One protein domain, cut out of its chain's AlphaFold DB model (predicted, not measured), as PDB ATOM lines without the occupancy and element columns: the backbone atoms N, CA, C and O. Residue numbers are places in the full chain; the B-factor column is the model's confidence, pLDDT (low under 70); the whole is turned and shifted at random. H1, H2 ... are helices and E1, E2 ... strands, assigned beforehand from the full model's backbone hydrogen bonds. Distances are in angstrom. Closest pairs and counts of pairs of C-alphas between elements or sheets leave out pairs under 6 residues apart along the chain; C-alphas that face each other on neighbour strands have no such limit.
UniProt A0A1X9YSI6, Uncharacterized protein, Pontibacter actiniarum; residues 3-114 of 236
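Overview. This is residues 3 to 114 of the 236 residues of an uncharacterized protein of Pontibacter actiniarum (UniProt A0A1X9YSI6). A strongly twisted sheet of four strands, E1 to E4, stands midway along the domain, and a smaller sheet, E5 to E7, lies beyond it along the longest axis with helix H1 across its far face. At the opposite end sit the short helix H2 and a looped tail, residues 100 to 114, with no named element; residues 86 to 95 run the length between the two helices. The printed part has 112 residues, with seven named strands followed by two named helices; both sheets, in the orders E1 E2 E3 E4 and E5 E6 E7, are antiparallel throughout. The class is mixed, helices and strands, with under half of the residues in named elements. The whole is compact, with a radius of gyration of the C-alphas of 14.0 A and spans of 43 by 31 by 21 A.

Along the chain. E1, residues 3 to 12, begins at C-alpha 3 (-37.186, -5.544, 46.462), measures 18.9 A and bends by 78 degrees at residue 7. E2, residues 17 to 23, measures 19.7 A; E3, residues 28 to 33, 17.2 A; E4 is residues 38 to 43. E5, residues 54 to 58, E6, residues 64 to 68, and E7, residues 73 to 75, follow. H1, residues 78 to 85, measures 10.2 A, and H2, residues 96 to 99, ends at C-alpha 99 (-49.656, -0.478, 52.406).

Arrangement. E1 E2 E3 E4 form a meander, each strand the antiparallel neighbour of the one before, with E1 and E4 as edge strands. Within hydrogen-bond range are N 5 and O 20 across E1 and E2, at 3.0 A, N 21 and O 30 across E2 and E3, at 2.9 A, and N 31 and O 39 across E3 and E4, at 3.0 A. H2 only grazes this sheet, with residues 96 to 98. E5 E6 E7 form a second meander, with N 57 and O 65 at 2.9 A and N 66 and O 74 at 2.8 A. The closest C-alphas of E4 and E5, Tyr 43 and Ile 58, are 5.5 A apart, and residues 45 to 46 pair antiparallel with residues 57 to 58 of E5. H1 is on the smaller sheet, at a height of 9.3 A over the sheet. It lies only just over E5 and E6, with 3 C-alphas falling on each, and runs across the strands, at 71 degrees to E5 on the local plane. The closest C-alphas of E6 and H1, Tyr 64 and Ser 81, are 5.9 A apart. In H1, 3 of 4 O i to N i+4 pairs are within hydrogen-bond range; H2 is too short for such a pair. Residues 92 to 93 pair antiparallel with residues 112 to 113.

Size, cuts and confidence. The two C-alphas farthest apart, those of Lys 79 and Asp 104, are 43.3 A apart. The printed part has no cut, and no link is long. The mean pLDDT of the printed part is 91.4, and no printed residue is under 70.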
ATOM      1  N   HIS A   3     -35.779  -5.669  46.082       93.44
ATOM      2  CA  HIS A   3     -37.186  -5.544  46.462       93.44
ATOM      3  C   HIS A   3     -38.100  -5.860  45.277       93.44
ATOM      4  O   HIS A   3     -37.905  -5.342  44.181       93.44
ATOM      5  N   ILE A   4     -39.127  -6.686  45.490       95.38
ATOM      6  CA  ILE A   4     -40.167  -6.923  44.479       95.38
ATOM      7  C   ILE A   4     -41.165  -5.768  44.532       95.38
ATOM      8  O   ILE A   4     -41.749  -5.511  45.586       95.38
ATOM      9  N   LEU A   5     -41.387  -5.108  43.397       94.62
ATOM     10  CA  LEU A   5     -42.356  -4.028  43.257       94.62
ATOM     11  C   LEU A   5     -43.716  -4.633  42.878       94.62
ATOM     12  O   LEU A   5     -43.987  -4.958  41.725       94.62
ATOM     13  N   ASN A   6     -44.572  -4.846  43.874       92.69
ATOM     14  CA  ASN A   6     -45.905  -5.425  43.727       92.69
ATOM     15  C   ASN A   6     -46.835  -4.601  42.841       92.69
ATOM     16  O   ASN A   6     -47.693  -5.202  42.191       92.69
ATOM     17  N   ASN A   7     -46.605  -3.290  42.790       89.44
ATOM     18  CA  ASN A   7     -47.376  -2.329  42.005       89.44
ATOM     19  C   ASN A   7     -46.880  -2.211  40.552       89.44
ATOM     20  O   ASN A   7     -47.554  -1.619  39.716       89.44
ATOM     21  N   GLU A   8     -45.747  -2.839  40.221       92.62
ATOM     22  CA  GLU A   8     -45.108  -2.792  38.900       92.62
ATOM     23  C   GLU A   8     -45.229  -4.142  38.185       92.62
ATOM     24  O   GLU A   8     -44.270  -4.910  38.045       92.62
ATOM     25  N   VAL A   9     -46.445  -4.452  37.738       94.81
ATOM     26  CA  VAL A   9     -46.727  -5.661  36.958       94.81
ATOM     27  C   VAL A   9     -46.439  -5.395  35.480       94.81
ATOM     28  O   VAL A   9     -47.150  -4.636  34.827       94.81
ATOM     29  N   LEU A  10     -45.422  -6.062  34.931       95.56
ATOM     30  CA  LEU A  10     -45.018  -5.928  33.524       95.56
ATOM     31  C   LEU A  10     -45.741  -6.913  32.599       95.56
ATOM     32  O   LEU A  10     -45.803  -6.697  31.390       95.56
ATOM     33  N   TYR A  11     -46.256  -8.011  33.156       96.56
ATOM     34  CA  TYR A  11     -47.069  -8.993  32.445       96.56
ATOM     35  C   TYR A  11     -47.955  -9.768  33.420       96.56
ATOM     36  O   TYR A  11     -47.507 -10.135  34.508       96.56
ATOM     37  N   LYS A  12     -49.189 -10.078  33.010       95.69
ATOM     38  CA  LYS A  12     -50.102 -10.925  33.782       95.69
ATOM     39  C   LYS A  12     -50.991 -11.770  32.877       95.69
ATOM     40  O   LYS A  12     -51.697 -11.250  32.016       95.69
ATOM     41  N   SER A  13     -50.995 -13.072  33.127       93.44
ATOM     42  CA  SER A  13     -51.927 -14.056  32.580       93.44
ATOM     43  C   SER A  13     -52.398 -14.998  33.695       93.44
ATOM     44  O   SER A  13     -51.969 -14.880  34.843       93.44
ATOM     45  N   ASN A  14     -53.279 -15.950  33.376       88.62
ATOM     46  CA  ASN A  14     -53.831 -16.882  34.370       88.62
ATOM     47  C   ASN A  14     -52.764 -17.729  35.089       88.62
ATOM     48  O   ASN A  14     -53.014 -18.192  36.199       88.62
ATOM     49  N   SER A  15     -51.606 -17.965  34.466       92.12
ATOM     50  CA  SER A  15     -50.547 -18.835  34.998       92.12
ATOM     51  C   SER A  15     -49.218 -18.126  35.254       92.12
ATOM     52  O   SER A  15     -48.339 -18.711  35.884       92.12
ATOM     53  N   LEU A  16     -49.050 -16.890  34.777       95.19
ATOM     54  CA  LEU A  16     -47.781 -16.176  34.837       95.19
ATOM     55  C   LEU A  16     -48.007 -14.707  35.174       95.19
ATOM     56  O   LEU A  16     -48.700 -13.990  34.457       95.19
ATOM     57  N   GLU A  17     -47.362 -14.251  36.237       97.31
ATOM     58  CA  GLU A  17     -47.253 -12.839  36.582       97.31
ATOM     59  C   GLU A  17     -45.771 -12.489  36.644       97.31
ATOM     60  O   GLU A  17     -45.004 -13.206  37.290       97.31
ATOM     61  N   ILE A  18     -45.362 -11.429  35.948       98.00
ATOM     62  CA  ILE A  18     -43.989 -10.921  35.971       98.00
ATOM     63  C   ILE A  18     -44.021  -9.500  36.509       98.00
ATOM     64  O   ILE A  18     -44.722  -8.635  35.980       98.00
ATOM     65  N   LYS A  19     -43.233  -9.278  37.555       97.88
ATOM     66  CA  LYS A  19     -43.086  -8.001  38.241       97.88
ATOM     67  C   LYS A  19     -41.678  -7.466  38.091       97.88
ATOM     68  O   LYS A  19     -40.720  -8.241  38.000       97.88
ATOM     69  N   LYS A  20     -41.566  -6.145  38.137       96.88
ATOM     70  CA  LYS A  20     -40.285  -5.462  38.276       96.88
ATOM     71  C   LYS A  20     -39.725  -5.692  39.681       96.88
ATOM     72  O   LYS A  20     -40.464  -5.776  40.666       96.88
ATOM     73  N   THR A  21     -38.413  -5.786  39.778       96.94
ATOM     74  CA  THR A  21     -37.695  -5.711  41.051       96.94
ATOM     75  C   THR A  21     -36.764  -4.511  41.034       96.94
ATOM     76  O   THR A  21     -36.417  -4.023  39.961       96.94
ATOM     77  N   TYR A  22     -36.384  -4.014  42.206       96.50
ATOM     78  CA  TYR A  22     -35.511  -2.856  42.348       96.50
ATOM     79  C   TYR A  22     -34.470  -3.082  43.440       96.50
ATOM     80  O   TYR A  22     -34.789  -3.548  44.535       96.50
ATOM     81  N   ASN A  23     -33.220  -2.748  43.138       95.50
ATOM     82  CA  ASN A  23     -32.125  -2.745  44.095       95.50
ATOM     83  C   ASN A  23     -31.638  -1.308  44.295       95.50
ATOM     84  O   ASN A  23     -30.972  -0.752  43.423       95.50
ATOM     85  N   GLN A  24     -31.957  -0.747  45.461       92.62
ATOM     86  CA  GLN A  24     -31.646   0.634  45.828       92.62
ATOM     87  C   GLN A  24     -30.140   0.922  45.879       92.62
ATOM     88  O   GLN A  24     -29.720   2.016  45.532       92.62
ATOM     89  N   GLU A  25     -29.315  -0.052  46.276       92.00
ATOM     90  CA  GLU A  25     -27.867   0.154  46.457       92.00
ATOM     91  C   GLU A  25     -27.146   0.463  45.140       92.00
ATOM     92  O   GLU A  25     -26.131   1.154  45.132       92.00
ATOM     93  N   ILE A  26     -27.662  -0.068  44.032       93.38
ATOM     94  CA  ILE A  26     -27.082   0.097  42.694       93.38
ATOM     95  C   ILE A  26     -27.997   0.881  41.750       93.38
ATOM     96  O   ILE A  26     -27.619   1.093  40.599       93.38
ATOM     97  N   ASP A  27     -29.179   1.287  42.220       92.19
ATOM     98  CA  ASP A  27     -30.225   1.948  41.434       92.19
ATOM     99  C   ASP A  27     -30.539   1.180  40.133       92.19
ATOM    100  O   ASP A  27     -30.410   1.691  39.018       92.19
ATOM    101  N   ARG A  28     -30.842  -0.122  40.248       95.94
ATOM    102  CA  ARG A  28     -31.127  -0.993  39.087       95.94
ATOM    103  C   ARG A  28     -32.398  -1.798  39.253       95.94
ATOM    104  O   ARG A  28     -32.805  -2.148  40.358       95.94
ATOM    105  N   TYR A  29     -32.958  -2.171  38.108       96.94
ATOM    106  CA  TYR A  29     -34.153  -2.986  37.989       96.94
ATOM    107  C   TYR A  29     -33.845  -4.401  37.509       96.94
ATOM    108  O   TYR A  29     -32.936  -4.614  36.699       96.94
ATOM    109  N   GLY A  30     -34.629  -5.353  38.005       97.50
ATOM    110  CA  GLY A  30     -34.638  -6.764  37.621       97.50
ATOM    111  C   GLY A  30     -36.069  -7.277  37.437       97.50
ATOM    112  O   GLY A  30     -37.008  -6.484  37.307       97.50
ATOM    113  N   LEU A  31     -36.246  -8.601  37.419       98.06
ATOM    114  CA  LEU A  31     -37.556  -9.244  37.242       98.06
ATOM    115  C   LEU A  31     -37.790 -10.376  38.237       98.06
ATOM    116  O   LEU A  31     -36.891 -11.154  38.558       98.06
ATOM    117  N   SER A  32     -39.045 -10.546  38.645       97.69
ATOM    118  CA  SER A  32     -39.503 -11.707  39.407       97.69
ATOM    119  C   SER A  32     -40.801 -12.248  38.822       97.69
ATOM    120  O   SER A  32     -41.703 -11.488  38.483       97.69
ATOM    121  N   SER A  33     -40.893 -13.573  38.700       97.06
ATOM    122  CA  SER A  33     -42.105 -14.259  38.241       97.06
ATOM    123  C   SER A  33     -42.848 -14.957  39.383       97.06
ATOM    124  O   SER A  33     -42.227 -15.419  40.344       97.06
ATOM    125  N   SER A  34     -44.163 -15.138  39.233       94.38
ATOM    126  CA  SER A  34     -44.987 -15.972  40.125       94.38
ATOM    127  C   SER A  34     -44.526 -17.434  40.198       94.38
ATOM    128  O   SER A  34     -44.781 -18.107  41.193       94.38
ATOM    129  N   GLY A  35     -43.803 -17.920  39.182       89.50
ATOM    130  CA  GLY A  35     -43.170 -19.244  39.158       89.50
ATOM    131  C   GLY A  35     -41.851 -19.340  39.938       89.50
ATOM    132  O   GLY A  35     -41.182 -20.366  39.873       89.50
ATOM    133  N   GLY A  36     -41.437 -18.277  40.636       90.75
ATOM    134  CA  GLY A  36     -40.224 -18.247  41.462       90.75
ATOM    135  C   GLY A  36     -38.933 -17.915  40.705       90.75
ATOM    136  O   GLY A  36     -37.894 -17.719  41.333       90.75
ATOM    137  N   LYS A  37     -38.978 -17.789  39.373       95.12
ATOM    138  CA  LYS A  37     -37.832 -17.344  38.566       95.12
ATOM    139  C   LYS A  37     -37.509 -15.879  38.855       95.12
ATOM    140  O   LYS A  37     -38.431 -15.068  38.999       95.12
ATOM    141  N   ARG A  38     -36.215 -15.550  38.902       96.38
ATOM    142  CA  ARG A  38     -35.692 -14.195  39.118       96.38
ATOM    143  C   ARG A  38     -34.613 -13.846  38.099       96.38
ATOM    144  O   ARG A  38     -33.870 -14.725  37.667       96.38
ATOM    145  N   LEU A  39     -34.558 -12.573  37.733       96.75
ATOM    146  CA  LEU A  39     -33.497 -11.947  36.955       96.75
ATOM    147  C   LEU A  39     -32.922 -10.823  37.804       96.75
ATOM    148  O   LEU A  39     -33.668  -9.928  38.195       96.75
ATOM    149  N   GLU A  40     -31.624 -10.897  38.084       96.56
ATOM    150  CA  GLU A  40     -30.935  -9.934  38.942       96.56
ATOM    151  C   GLU A  40     -31.056  -8.500  38.421       96.56
ATOM    152  O   GLU A  40     -31.069  -8.252  37.209       96.56
ATOM    153  N   ALA A  41     -31.108  -7.555  39.359       96.44
ATOM    154  CA  ALA A  41     -31.170  -6.137  39.056       96.44
ATOM    155  C   ALA A  41     -29.909  -5.631  38.332       96.44
ATOM    156  O   ALA A  41     -28.844  -5.493  38.929       96.44
ATOM    157  N   LYS A  42     -30.036  -5.312  37.039       96.50
ATOM    158  CA  LYS A  42     -28.932  -4.784  36.211       96.50
ATOM    159  C   LYS A  42     -29.351  -3.807  35.110       96.50
ATOM    160  O   LYS A  42     -28.495  -3.301  34.388       96.50
ATOM    161  N   TYR A  43     -30.646  -3.532  34.974       97.19
ATOM    162  CA  TYR A  43     -31.176  -2.627  33.955       97.19
ATOM    163  C   TYR A  43     -31.488  -1.256  34.557       97.19
ATOM    164  O   TYR A  43     -31.879  -1.159  35.718       97.19
ATOM    165  N   LEU A  44     -31.351  -0.199  33.761       95.25
ATOM    166  CA  LEU A  44     -31.796   1.155  34.107       95.25
ATOM    167  C   LEU A  44     -33.324   1.282  34.041       95.25
ATOM    168  O   LEU A  44     -33.932   2.063  34.767       95.25
ATOM    169  N   HIS A  45     -33.959   0.501  33.167       95.56
ATOM    170  CA  HIS A  45     -35.409   0.416  33.055       95.56
ATOM    171  C   HIS A  45     -35.809  -0.889  32.361       95.56
ATOM    172  O   HIS A  45     -35.065  -1.405  31.527       95.56
ATOM    173  N   ILE A  46     -36.997  -1.401  32.684       96.38
ATOM    174  CA  ILE A  46     -37.632  -2.514  31.975       96.38
ATOM    175  C   ILE A  46     -39.075  -2.110  31.699       96.38
ATOM    176  O   ILE A  46     -39.805  -1.785  32.639       96.38
ATOM    177  N   PHE A  47     -39.447  -2.108  30.425       94.75
ATOM    178  CA  PHE A  47     -40.786  -1.770  29.956       94.75
ATOM    179  C   PHE A  47     -41.724  -2.988  30.068       94.75
ATOM    180  O   PHE A  47     -41.253  -4.129  30.162       94.75
ATOM    181  N   PRO A  48     -43.055  -2.788  30.027       94.88
ATOM    182  CA  PRO A  48     -44.013  -3.889  29.959       94.88
ATOM    183  C   PRO A  48     -43.757  -4.835  28.780       94.88
ATOM    184  O   PRO A  48     -43.247  -4.436  27.729       94.88
ATOM    185  N   TYR A  49     -44.151  -6.099  28.940       94.31
ATOM    186  CA  TYR A  49     -44.037  -7.082  27.865       94.31
ATOM    187  C   TYR A  49     -44.946  -6.717  26.689       94.31
ATOM    188  O   TYR A  49     -46.129  -6.417  26.852       94.31
ATOM    189  N   THR A  50     -44.390  -6.803  25.485       92.94
ATOM    190  CA  THR A  50     -45.131  -6.660  24.229       92.94
ATOM    191  C   THR A  50     -45.973  -7.914  23.935       92.94
ATOM    192  O   THR A  50     -45.719  -8.976  24.515       92.94
ATOM    193  N   PRO A  51     -46.938  -7.851  22.992       89.25
ATOM    194  CA  PRO A  51     -47.703  -9.026  22.554       89.25
ATOM    195  C   PRO A  51     -46.850 -10.190  22.029       89.25
ATOM    196  O   PRO A  51     -47.302 -11.332  22.035       89.25
ATOM    197  N   ASP A  52     -45.611  -9.915  21.613       90.31
ATOM    198  CA  ASP A  52     -44.659 -10.917  21.130       90.31
ATOM    199  C   ASP A  52     -43.883 -11.597  22.282       90.31
ATOM    200  O   ASP A  52     -42.903 -12.304  22.052       90.31
ATOM    201  N   ASN A  53     -44.333 -11.419  23.532       94.12
ATOM    202  CA  ASN A  53     -43.758 -11.996  24.754       94.12
ATOM    203  C   ASN A  53     -42.308 -11.563  25.027       94.12
ATOM    204  O   ASN A  53     -41.529 -12.300  25.639       94.12
ATOM    205  N   MET A  54     -41.960 -10.345  24.607       95.50
ATOM    206  CA  MET A  54     -40.661  -9.726  24.867       95.50
ATOM    207  C   MET A  54     -40.849  -8.393  25.595       95.50
ATOM    208  O   MET A  54     -41.645  -7.561  25.155       95.50
ATOM    209  N   ALA A  55     -40.105  -8.183  26.676       96.75
ATOM    210  CA  ALA A  55     -39.980  -6.906  27.367       96.75
ATOM    211  C   ALA A  55     -38.726  -6.167  26.873       96.75
ATOM    212  O   ALA A  55     -37.635  -6.743  26.901       96.75
ATOM    213  N   PRO A  56     -38.843  -4.917  26.414       97.19
ATOM    214  CA  PRO A  56     -37.692  -4.055  26.182       97.19
ATOM    215  C   PRO A  56     -37.048  -3.665  27.516       97.19
ATOM    216  O   PRO A  56     -37.743  -3.400  28.499       97.19
ATOM    217  N   ALA A  57     -35.725  -3.584  27.553       97.25
ATOM    218  CA  ALA A  57     -34.975  -3.121  28.713       97.25
ATOM    219  C   ALA A  57     -33.770  -2.278  28.297       97.25
ATOM    220  O   ALA A  57     -33.210  -2.477  27.219       97.25
ATOM    221  N   ILE A  58     -33.368  -1.362  29.175       96.69
ATOM    222  CA  ILE A  58     -32.243  -0.444  28.973       96.69
ATOM    223  C   ILE A  58     -31.099  -0.879  29.886       96.69
ATOM    224  O   ILE A  58     -31.272  -0.955  31.104       96.69
ATOM    225  N   LYS A  59     -29.931  -1.174  29.320       95.75
ATOM    226  CA  LYS A  59     -28.711  -1.491  30.074       95.75
ATOM    227  C   LYS A  59     -27.974  -0.229  30.527       95.75
ATOM    228  O   LYS A  59     -28.293   0.883  30.123       95.75
ATOM    229  N   THR A  60     -26.957  -0.405  31.369       93.06
ATOM    230  CA  THR A  60     -26.137   0.688  31.924       93.06
ATOM    231  C   THR A  60     -25.341   1.482  30.891       93.06
ATOM    232  O   THR A  60     -24.927   2.598  31.171       93.06
ATOM    233  N   ASP A  61     -25.108   0.910  29.715       92.38
ATOM    234  CA  ASP A  61     -24.454   1.535  28.561       92.38
ATOM    235  C   ASP A  61     -25.459   2.169  27.578       92.38
ATOM    236  O   ASP A  61     -25.083   2.554  26.472       92.38
ATOM    237  N   ASN A  62     -26.731   2.296  27.977       89.94
ATOM    238  CA  ASN A  62     -27.852   2.732  27.142       89.94
ATOM    239  C   ASN A  62     -28.149   1.810  25.941       89.94
ATOM    240  O   ASN A  62     -28.877   2.207  25.024       89.94
ATOM    241  N   GLU A  63     -27.636   0.572  25.936       94.31
ATOM    242  CA  GLU A  63     -28.049  -0.452  24.979       94.31
ATOM    243  C   GLU A  63     -29.484  -0.912  25.289       94.31
ATOM    244  O   GLU A  63     -29.834  -1.205  26.437       94.31
ATOM    245  N   TYR A  64     -30.312  -1.008  24.248       95.81
ATOM    246  CA  TYR A  64     -31.651  -1.581  24.342       95.81
ATOM    247  C   TYR A  64     -31.600  -3.071  24.009       95.81
ATOM    248  O   TYR A  64     -31.053  -3.472  22.981       95.81
ATOM    249  N   VAL A  65     -32.216  -3.893  24.854       97.62
ATOM    250  CA  VAL A  65     -32.307  -5.345  24.663       97.62
ATOM    251  C   VAL A  65     -33.728  -5.844  24.860       97.62
ATOM    252  O   VAL A  65     -34.561  -5.186  25.480       97.62
ATOM    253  N   TRP A  66     -33.997  -7.035  24.339       97.81
ATOM    254  CA  TRP A  66     -35.231  -7.764  24.576       97.81
ATOM    255  C   TRP A  66     -35.044  -8.827  25.659       97.81
ATOM    256  O   TRP A  66     -34.057  -9.558  25.640       97.81
ATOM    257  N   ILE A  67     -36.026  -8.981  26.544       98.19
ATOM    258  CA  ILE A  67     -36.074 -10.010  27.588       98.19
ATOM    259  C   ILE A  67     -37.329 -10.862  27.378       98.19
ATOM    260  O   ILE A  67     -38.440 -10.339  27.382       98.19
ATOM    261  N   ASN A  68     -37.185 -12.174  27.191       97.12
ATOM    262  CA  ASN A  68     -38.337 -13.082  27.062       97.12
ATOM    263  C   ASN A  68     -38.897 -13.517  28.436       97.12
ATOM    264  O   ASN A  68     -38.370 -13.143  29.485       97.12
ATOM    265  N   PHE A  69     -39.962 -14.328  28.470       96.38
ATOM    266  CA  PHE A  69     -40.492 -14.897  29.727       96.38
ATOM    267  C   PHE A  69     -39.522 -15.838  30.443       96.38
ATOM    268  O   PHE A  69     -39.636 -16.058  31.647       96.38
ATOM    269  N   ASP A  70     -38.526 -16.347  29.720       96.19
ATOM    270  CA  ASP A  70     -37.431 -17.107  30.295       96.19
ATOM    271  C   ASP A  70     -36.290 -16.233  30.830       96.19
ATOM    272  O   ASP A  70     -35.246 -16.771  31.206       96.19
ATOM    273  N   PHE A  71     -36.477 -14.917  30.902       97.00
ATOM    274  CA  PHE A  71     -35.473 -13.955  31.361       97.00
ATOM    275  C   PHE A  71     -34.148 -14.051  30.591       97.00
ATOM    276  O   PHE A  71     -33.083 -13.709  31.102       97.00
ATOM    277  N   GLN A  72     -34.210 -14.534  29.349       97.31
ATOM    278  CA  GLN A  72     -33.088 -14.546  28.427       97.31
ATOM    279  C   GLN A  72     -33.070 -13.244  27.644       97.31
ATOM    280  O   GLN A  72     -34.084 -12.827  27.075       97.31
ATOM    281  N   GLU A  73     -31.888 -12.647  27.587       97.25
ATOM    282  CA  GLU A  73     -31.628 -11.465  26.784       97.25
ATOM    283  C   GLU A  73     -31.430 -11.818  25.314       97.25
ATOM    284  O   GLU A  73     -30.797 -12.820  24.967       97.25
ATOM    285  N   LYS A  74     -31.918 -10.939  24.444       96.81
ATOM    286  CA  LYS A  74     -31.588 -10.907  23.024       96.81
ATOM    287  C   LYS A  74     -31.270  -9.471  22.611       96.81
ATOM    288  O   LYS A  74     -31.964  -8.558  23.064       96.81
ATOM    289  N   PRO A  75     -30.274  -9.254  21.740       96.25
ATOM    290  CA  PRO A  75     -30.027  -7.939  21.166       96.25
ATOM    291  C   PRO A  75     -31.276  -7.401  20.464       96.25
ATOM    292  O   PRO A  75     -32.010  -8.155  19.817       96.25
ATOM    293  N   MET A  76     -31.511  -6.100  20.595       95.75
ATOM    294  CA  MET A  76     -32.560  -5.410  19.855       95.75
ATOM    295  C   MET A  76     -32.014  -4.965  18.497       95.75
ATOM    296  O   MET A  76     -30.895  -4.470  18.408       95.75
ATOM    297  N   LEU A  77     -32.797  -5.142  17.432       92.69
ATOM    298  CA  LEU A  77     -32.438  -4.595  16.123       92.69
ATOM    299  C   LEU A  77     -32.512  -3.065  16.168       92.69
ATOM    300  O   LEU A  77     -33.381  -2.515  16.845       92.69
ATOM    301  N   ASP A  78     -31.675  -2.379  15.385       88.25
ATOM    302  CA  ASP A  78     -31.610  -0.908  15.376       88.25
ATOM    303  C   ASP A  78     -32.986  -0.259  15.202       88.25
ATOM    304  O   ASP A  78     -33.339   0.663  15.933       88.25
ATOM    305  N   LYS A  79     -33.794  -0.778  14.270       88.00
ATOM    306  CA  LYS A  79     -35.149  -0.280  14.005       88.00
ATOM    307  C   LYS A  79     -36.039  -0.317  15.251       88.00
ATOM    308  O   LYS A  79     -36.745   0.652  15.512       88.00
ATOM    309  N   ASP A  80     -36.003  -1.410  16.006       87.62
ATOM    310  CA  ASP A  80     -36.802  -1.555  17.224       87.62
ATOM    311  C   ASP A  80     -36.233  -0.673  18.340       87.62
ATOM    312  O   ASP A  80     -36.987  -0.013  19.051       87.62
ATOM    313  N   SER A  81     -34.903  -0.587  18.443       86.81
ATOM    314  CA  SER A  81     -34.234   0.285  19.412       86.81
ATOM    315  C   SER A  81     -34.631   1.745  19.221       86.81
ATOM    316  O   SER A  81     -34.879   2.431  20.207       86.81
ATOM    317  N   TRP A  82     -34.771   2.217  17.980       82.62
ATOM    318  CA  TRP A  82     -35.267   3.566  17.699       82.62
ATOM    319  C   TRP A  82     -36.679   3.812  18.234       82.62
ATOM    320  O   TRP A  82     -36.929   4.881  18.779       82.62
ATOM    321  N   ILE A  83     -37.585   2.834  18.137       85.50
ATOM    322  CA  ILE A  83     -38.954   2.960  18.664       85.50
ATOM    323  C   ILE A  83     -38.920   3.118  20.186       85.50
ATOM    324  O   ILE A  83     -39.564   4.011  20.736       85.50
ATOM    325  N   TRP A  84     -38.136   2.283  20.869       87.19
ATOM    326  CA  TRP A  84     -38.056   2.308  22.330       87.19
ATOM    327  C   TRP A  84     -37.249   3.483  22.875       87.19
ATOM    328  O   TRP A  84     -37.552   3.948  23.966       87.19
ATOM    329  N   LYS A  85     -36.305   4.034  22.104       84.00
ATOM    330  CA  LYS A  85     -35.634   5.305  22.425       84.00
ATOM    331  C   LYS A  85     -36.582   6.501  22.424       84.00
ATOM    332  O   LYS A  85     -36.307   7.475  23.113       84.00
ATOM    333  N   CYS A  86     -37.675   6.432  21.666       78.12
ATOM    334  CA  CYS A  86     -38.730   7.443  21.699       78.12
ATOM    335  C   CYS A  86     -39.711   7.242  22.865       78.12
ATOM    336  O   CYS A  86     -40.543   8.111  23.107       78.12
ATOM    337  N   CYS A  87     -39.657   6.103  23.564       80.62
ATOM    338  CA  CYS A  87     -40.508   5.846  24.718       80.62
ATOM    339  C   CYS A  87     -39.855   6.417  25.977       80.62
ATOM    340  O   CYS A  87     -38.718   6.083  26.305       80.62
ATOM    341  N   VAL A  88     -40.601   7.238  26.709       78.06
ATOM    342  CA  VAL A  88     -40.156   7.814  27.978       78.06
ATOM    343  C   VAL A  88     -40.119   6.728  29.062       78.06
ATOM    344  O   VAL A  88     -41.155   6.119  29.342       78.06
ATOM    345  N   PRO A  89     -38.973   6.492  29.726       85.50
ATOM    346  CA  PRO A  89     -38.914   5.601  30.881       85.50
ATOM    347  C   PRO A  89     -39.613   6.235  32.088       85.50
ATOM    348  O   PRO A  89     -39.111   7.187  32.667       85.50
ATOM    349  N   THR A  90     -40.760   5.720  32.522       82.19
ATOM    350  CA  THR A  90     -41.467   6.299  33.676       82.19
ATOM    351  C   THR A  90     -40.804   5.945  35.013       82.19
ATOM    352  O   THR A  90     -40.044   4.972  35.127       82.19
ATOM    353  N   CYS A  91     -41.131   6.721  36.053       86.19
ATOM    354  CA  CYS A  91     -40.892   6.334  37.444       86.19
ATOM    355  C   CYS A  91     -41.601   5.005  37.747       86.19
ATOM    356  O   CYS A  91     -42.615   4.686  37.121       86.19
ATOM    357  N   SER A  92     -41.068   4.236  38.695       88.56
ATOM    358  CA  SER A  92     -41.678   2.967  39.108       88.56
ATOM    359  C   SER A  92     -42.506   3.174  40.378       88.56
ATOM    360  O   SER A  92     -42.049   3.837  41.309       88.56
ATOM    361  N   ALA A  93     -43.698   2.592  40.448       88.19
ATOM    362  CA  ALA A  93     -44.538   2.617  41.638       88.19
ATOM    363  C   ALA A  93     -43.952   1.723  42.739       88.19
ATOM    364  O   ALA A  93     -43.673   0.537  42.540       88.19
ATOM    365  N   CYS A  94     -43.785   2.281  43.933       89.25
ATOM    366  CA  CYS A  94     -43.373   1.516  45.099       89.25
ATOM    367  C   CYS A  94     -44.580   0.925  45.832       89.25
ATOM    368  O   CYS A  94     -45.696   1.439  45.775       89.25
ATOM    369  N   ASN A  95     -44.327  -0.153  46.572       90.31
ATOM    370  CA  ASN A  95     -45.318  -0.845  47.396       90.31
ATOM    371  C   ASN A  95     -45.870   0.036  48.525       90.31
ATOM    372  O   ASN A  95     -46.986  -0.203  48.973       90.31
ATOM    373  N   CYS A  96     -45.101   1.058  48.931       86.56
ATOM    374  CA  CYS A  96     -45.451   2.016  49.978       86.56
ATOM    375  C   CYS A  96     -46.804   2.721  49.707       86.56
ATOM    376  O   CYS A  96     -47.480   3.152  50.640       86.56
ATOM    377  N   LEU A  97     -47.221   2.807  48.432       82.94
ATOM    378  CA  LEU A  97     -48.518   3.355  48.014       82.94
ATOM    379  C   LEU A  97     -49.716   2.541  48.521       82.94
ATOM    380  O   LEU A  97     -50.731   3.124  48.895       82.94
ATOM    381  N   ASP A  98     -49.602   1.214  48.535       82.12
ATOM    382  CA  ASP A  98     -50.734   0.317  48.796       82.12
ATOM    383  C   ASP A  98     -50.840  -0.060  50.278       82.12
ATOM    384  O   ASP A  98     -51.934  -0.325  50.777       82.12
ATOM    385  N   ASP A  99     -49.713  -0.092  50.990       80.31
ATOM    386  CA  ASP A  99     -49.656  -0.478  52.406       80.31
ATOM    387  C   ASP A  99     -49.741   0.713  53.380       80.31
ATOM    388  O   ASP A  99     -49.820   0.515  54.593       80.31
ATOM    389  N   GLY A 100     -49.769   1.945  52.857       74.56
ATOM    390  CA  GLY A 100     -49.879   3.172  53.646       74.56
ATOM    391  C   GLY A 100     -48.597   3.567  54.386       74.56
ATOM    392  O   GLY A 100     -48.643   4.475  55.215       74.56
ATOM    393  N   SER A 101     -47.457   2.931  54.092       82.38
ATOM    394  CA  SER A 101     -46.158   3.188  54.736       82.38
ATOM    395  C   SER A 101     -45.316   4.270  54.044       82.38
ATOM    396  O   SER A 101     -44.101   4.330  54.223       82.38
ATOM    397  N   ILE A 102     -45.947   5.149  53.256       80.62
ATOM    398  CA  ILE A 102     -45.275   6.176  52.437       80.62
ATOM    399  C   ILE A 102     -44.258   7.004  53.241       80.62
ATOM    400  O   ILE A 102     -43.181   7.290  52.729       80.62
ATOM    401  N   LEU A 103     -44.579   7.366  54.489       76.81
ATOM    402  CA  LEU A 103     -43.726   8.215  55.332       76.81
ATOM    403  C   LEU A 103     -42.447   7.520  55.827       76.81
ATOM    404  O   LEU A 103     -41.471   8.203  56.120       76.81
ATOM    405  N   ASP A 104     -42.447   6.188  55.902       82.19
ATOM    406  CA  ASP A 104     -41.343   5.392  56.451       82.19
ATOM    407  C   ASP A 104     -40.568   4.638  55.357       82.19
ATOM    408  O   ASP A 104     -39.652   3.858  55.642       82.19
ATOM    409  N   CYS A 105     -40.940   4.820  54.087       84.00
ATOM    410  CA  CYS A 105     -40.329   4.077  53.000       84.00
ATOM    411  C   CYS A 105     -38.967   4.665  52.630       84.00
ATOM    412  O   CYS A 105     -38.860   5.794  52.172       84.00
ATOM    413  N   THR A 106     -37.918   3.855  52.751       86.75
ATOM    414  CA  THR A 106     -36.555   4.257  52.379       86.75
ATOM    415  C   THR A 106     -36.253   4.072  50.895       86.75
ATOM    416  O   THR A 106     -35.194   4.483  50.440       86.75
ATOM    417  N   ILE A 107     -37.132   3.386  50.157       86.88
ATOM    418  CA  ILE A 107     -36.923   2.987  48.755       86.88
ATOM    419  C   ILE A 107     -37.536   4.009  47.798       86.88
ATOM    420  O   ILE A 107     -37.042   4.201  46.688       86.88
ATOM    421  N   CYS A 108     -38.666   4.583  48.210       84.12
ATOM    422  CA  CYS A 108     -39.507   5.465  47.421       84.12
ATOM    423  C   CYS A 108     -39.522   6.848  48.046       84.12
ATOM    424  O   CYS A 108     -39.308   7.006  49.243       84.12
ATOM    425  N   GLU A 109     -39.907   7.821  47.244       77.44
ATOM    426  CA  GLU A 109     -40.275   9.135  47.723       77.44
ATOM    427  C   GLU A 109     -41.719   9.394  47.319       77.44
ATOM    428  O   GLU A 109     -42.068   9.375  46.139       77.44
ATOM    429  N   ALA A 110     -42.587   9.548  48.322       78.19
ATOM    430  CA  ALA A 110     -44.022   9.756  48.130       78.19
ATOM    431  C   ALA A 110     -44.716   8.693  47.246       78.19
ATOM    432  O   ALA A 110     -45.674   9.000  46.542       78.19
ATOM    433  N   GLY A 111     -44.249   7.439  47.265       81.31
ATOM    434  CA  GLY A 111     -44.832   6.383  46.429       81.31
ATOM    435  C   GLY A 111     -44.069   6.045  45.157       81.31
ATOM    436  O   GLY A 111     -44.315   4.992  44.567       81.31
ATOM    437  N   SER A 112     -43.123   6.891  44.756       83.31
ATOM    438  CA  SER A 112     -42.450   6.799  43.463       83.31
ATOM    439  C   SER A 112     -40.964   6.510  43.628       83.31
ATOM    440  O   SER A 112     -40.277   7.119  44.442       83.31
ATOM    441  N   ILE A 113     -40.457   5.568  42.837       89.12
ATOM    442  CA  ILE A 113     -39.025   5.341  42.644       89.12
ATOM    443  C   ILE A 113     -38.645   6.097  41.380       89.12
ATOM    444  O   ILE A 113     -39.074   5.735  40.275       89.12
ATOM    445  N   PHE A 114     -37.890   7.178  41.548       85.56
ATOM    446  CA  PHE A 114     -37.534   8.044  40.437       85.56
ATOM    447  C   PHE A 114     -36.650   7.334  39.419       85.56
ATOM    448  O   PHE A 114     -35.799   6.516  39.753       85.56
TER     449      PHE A 114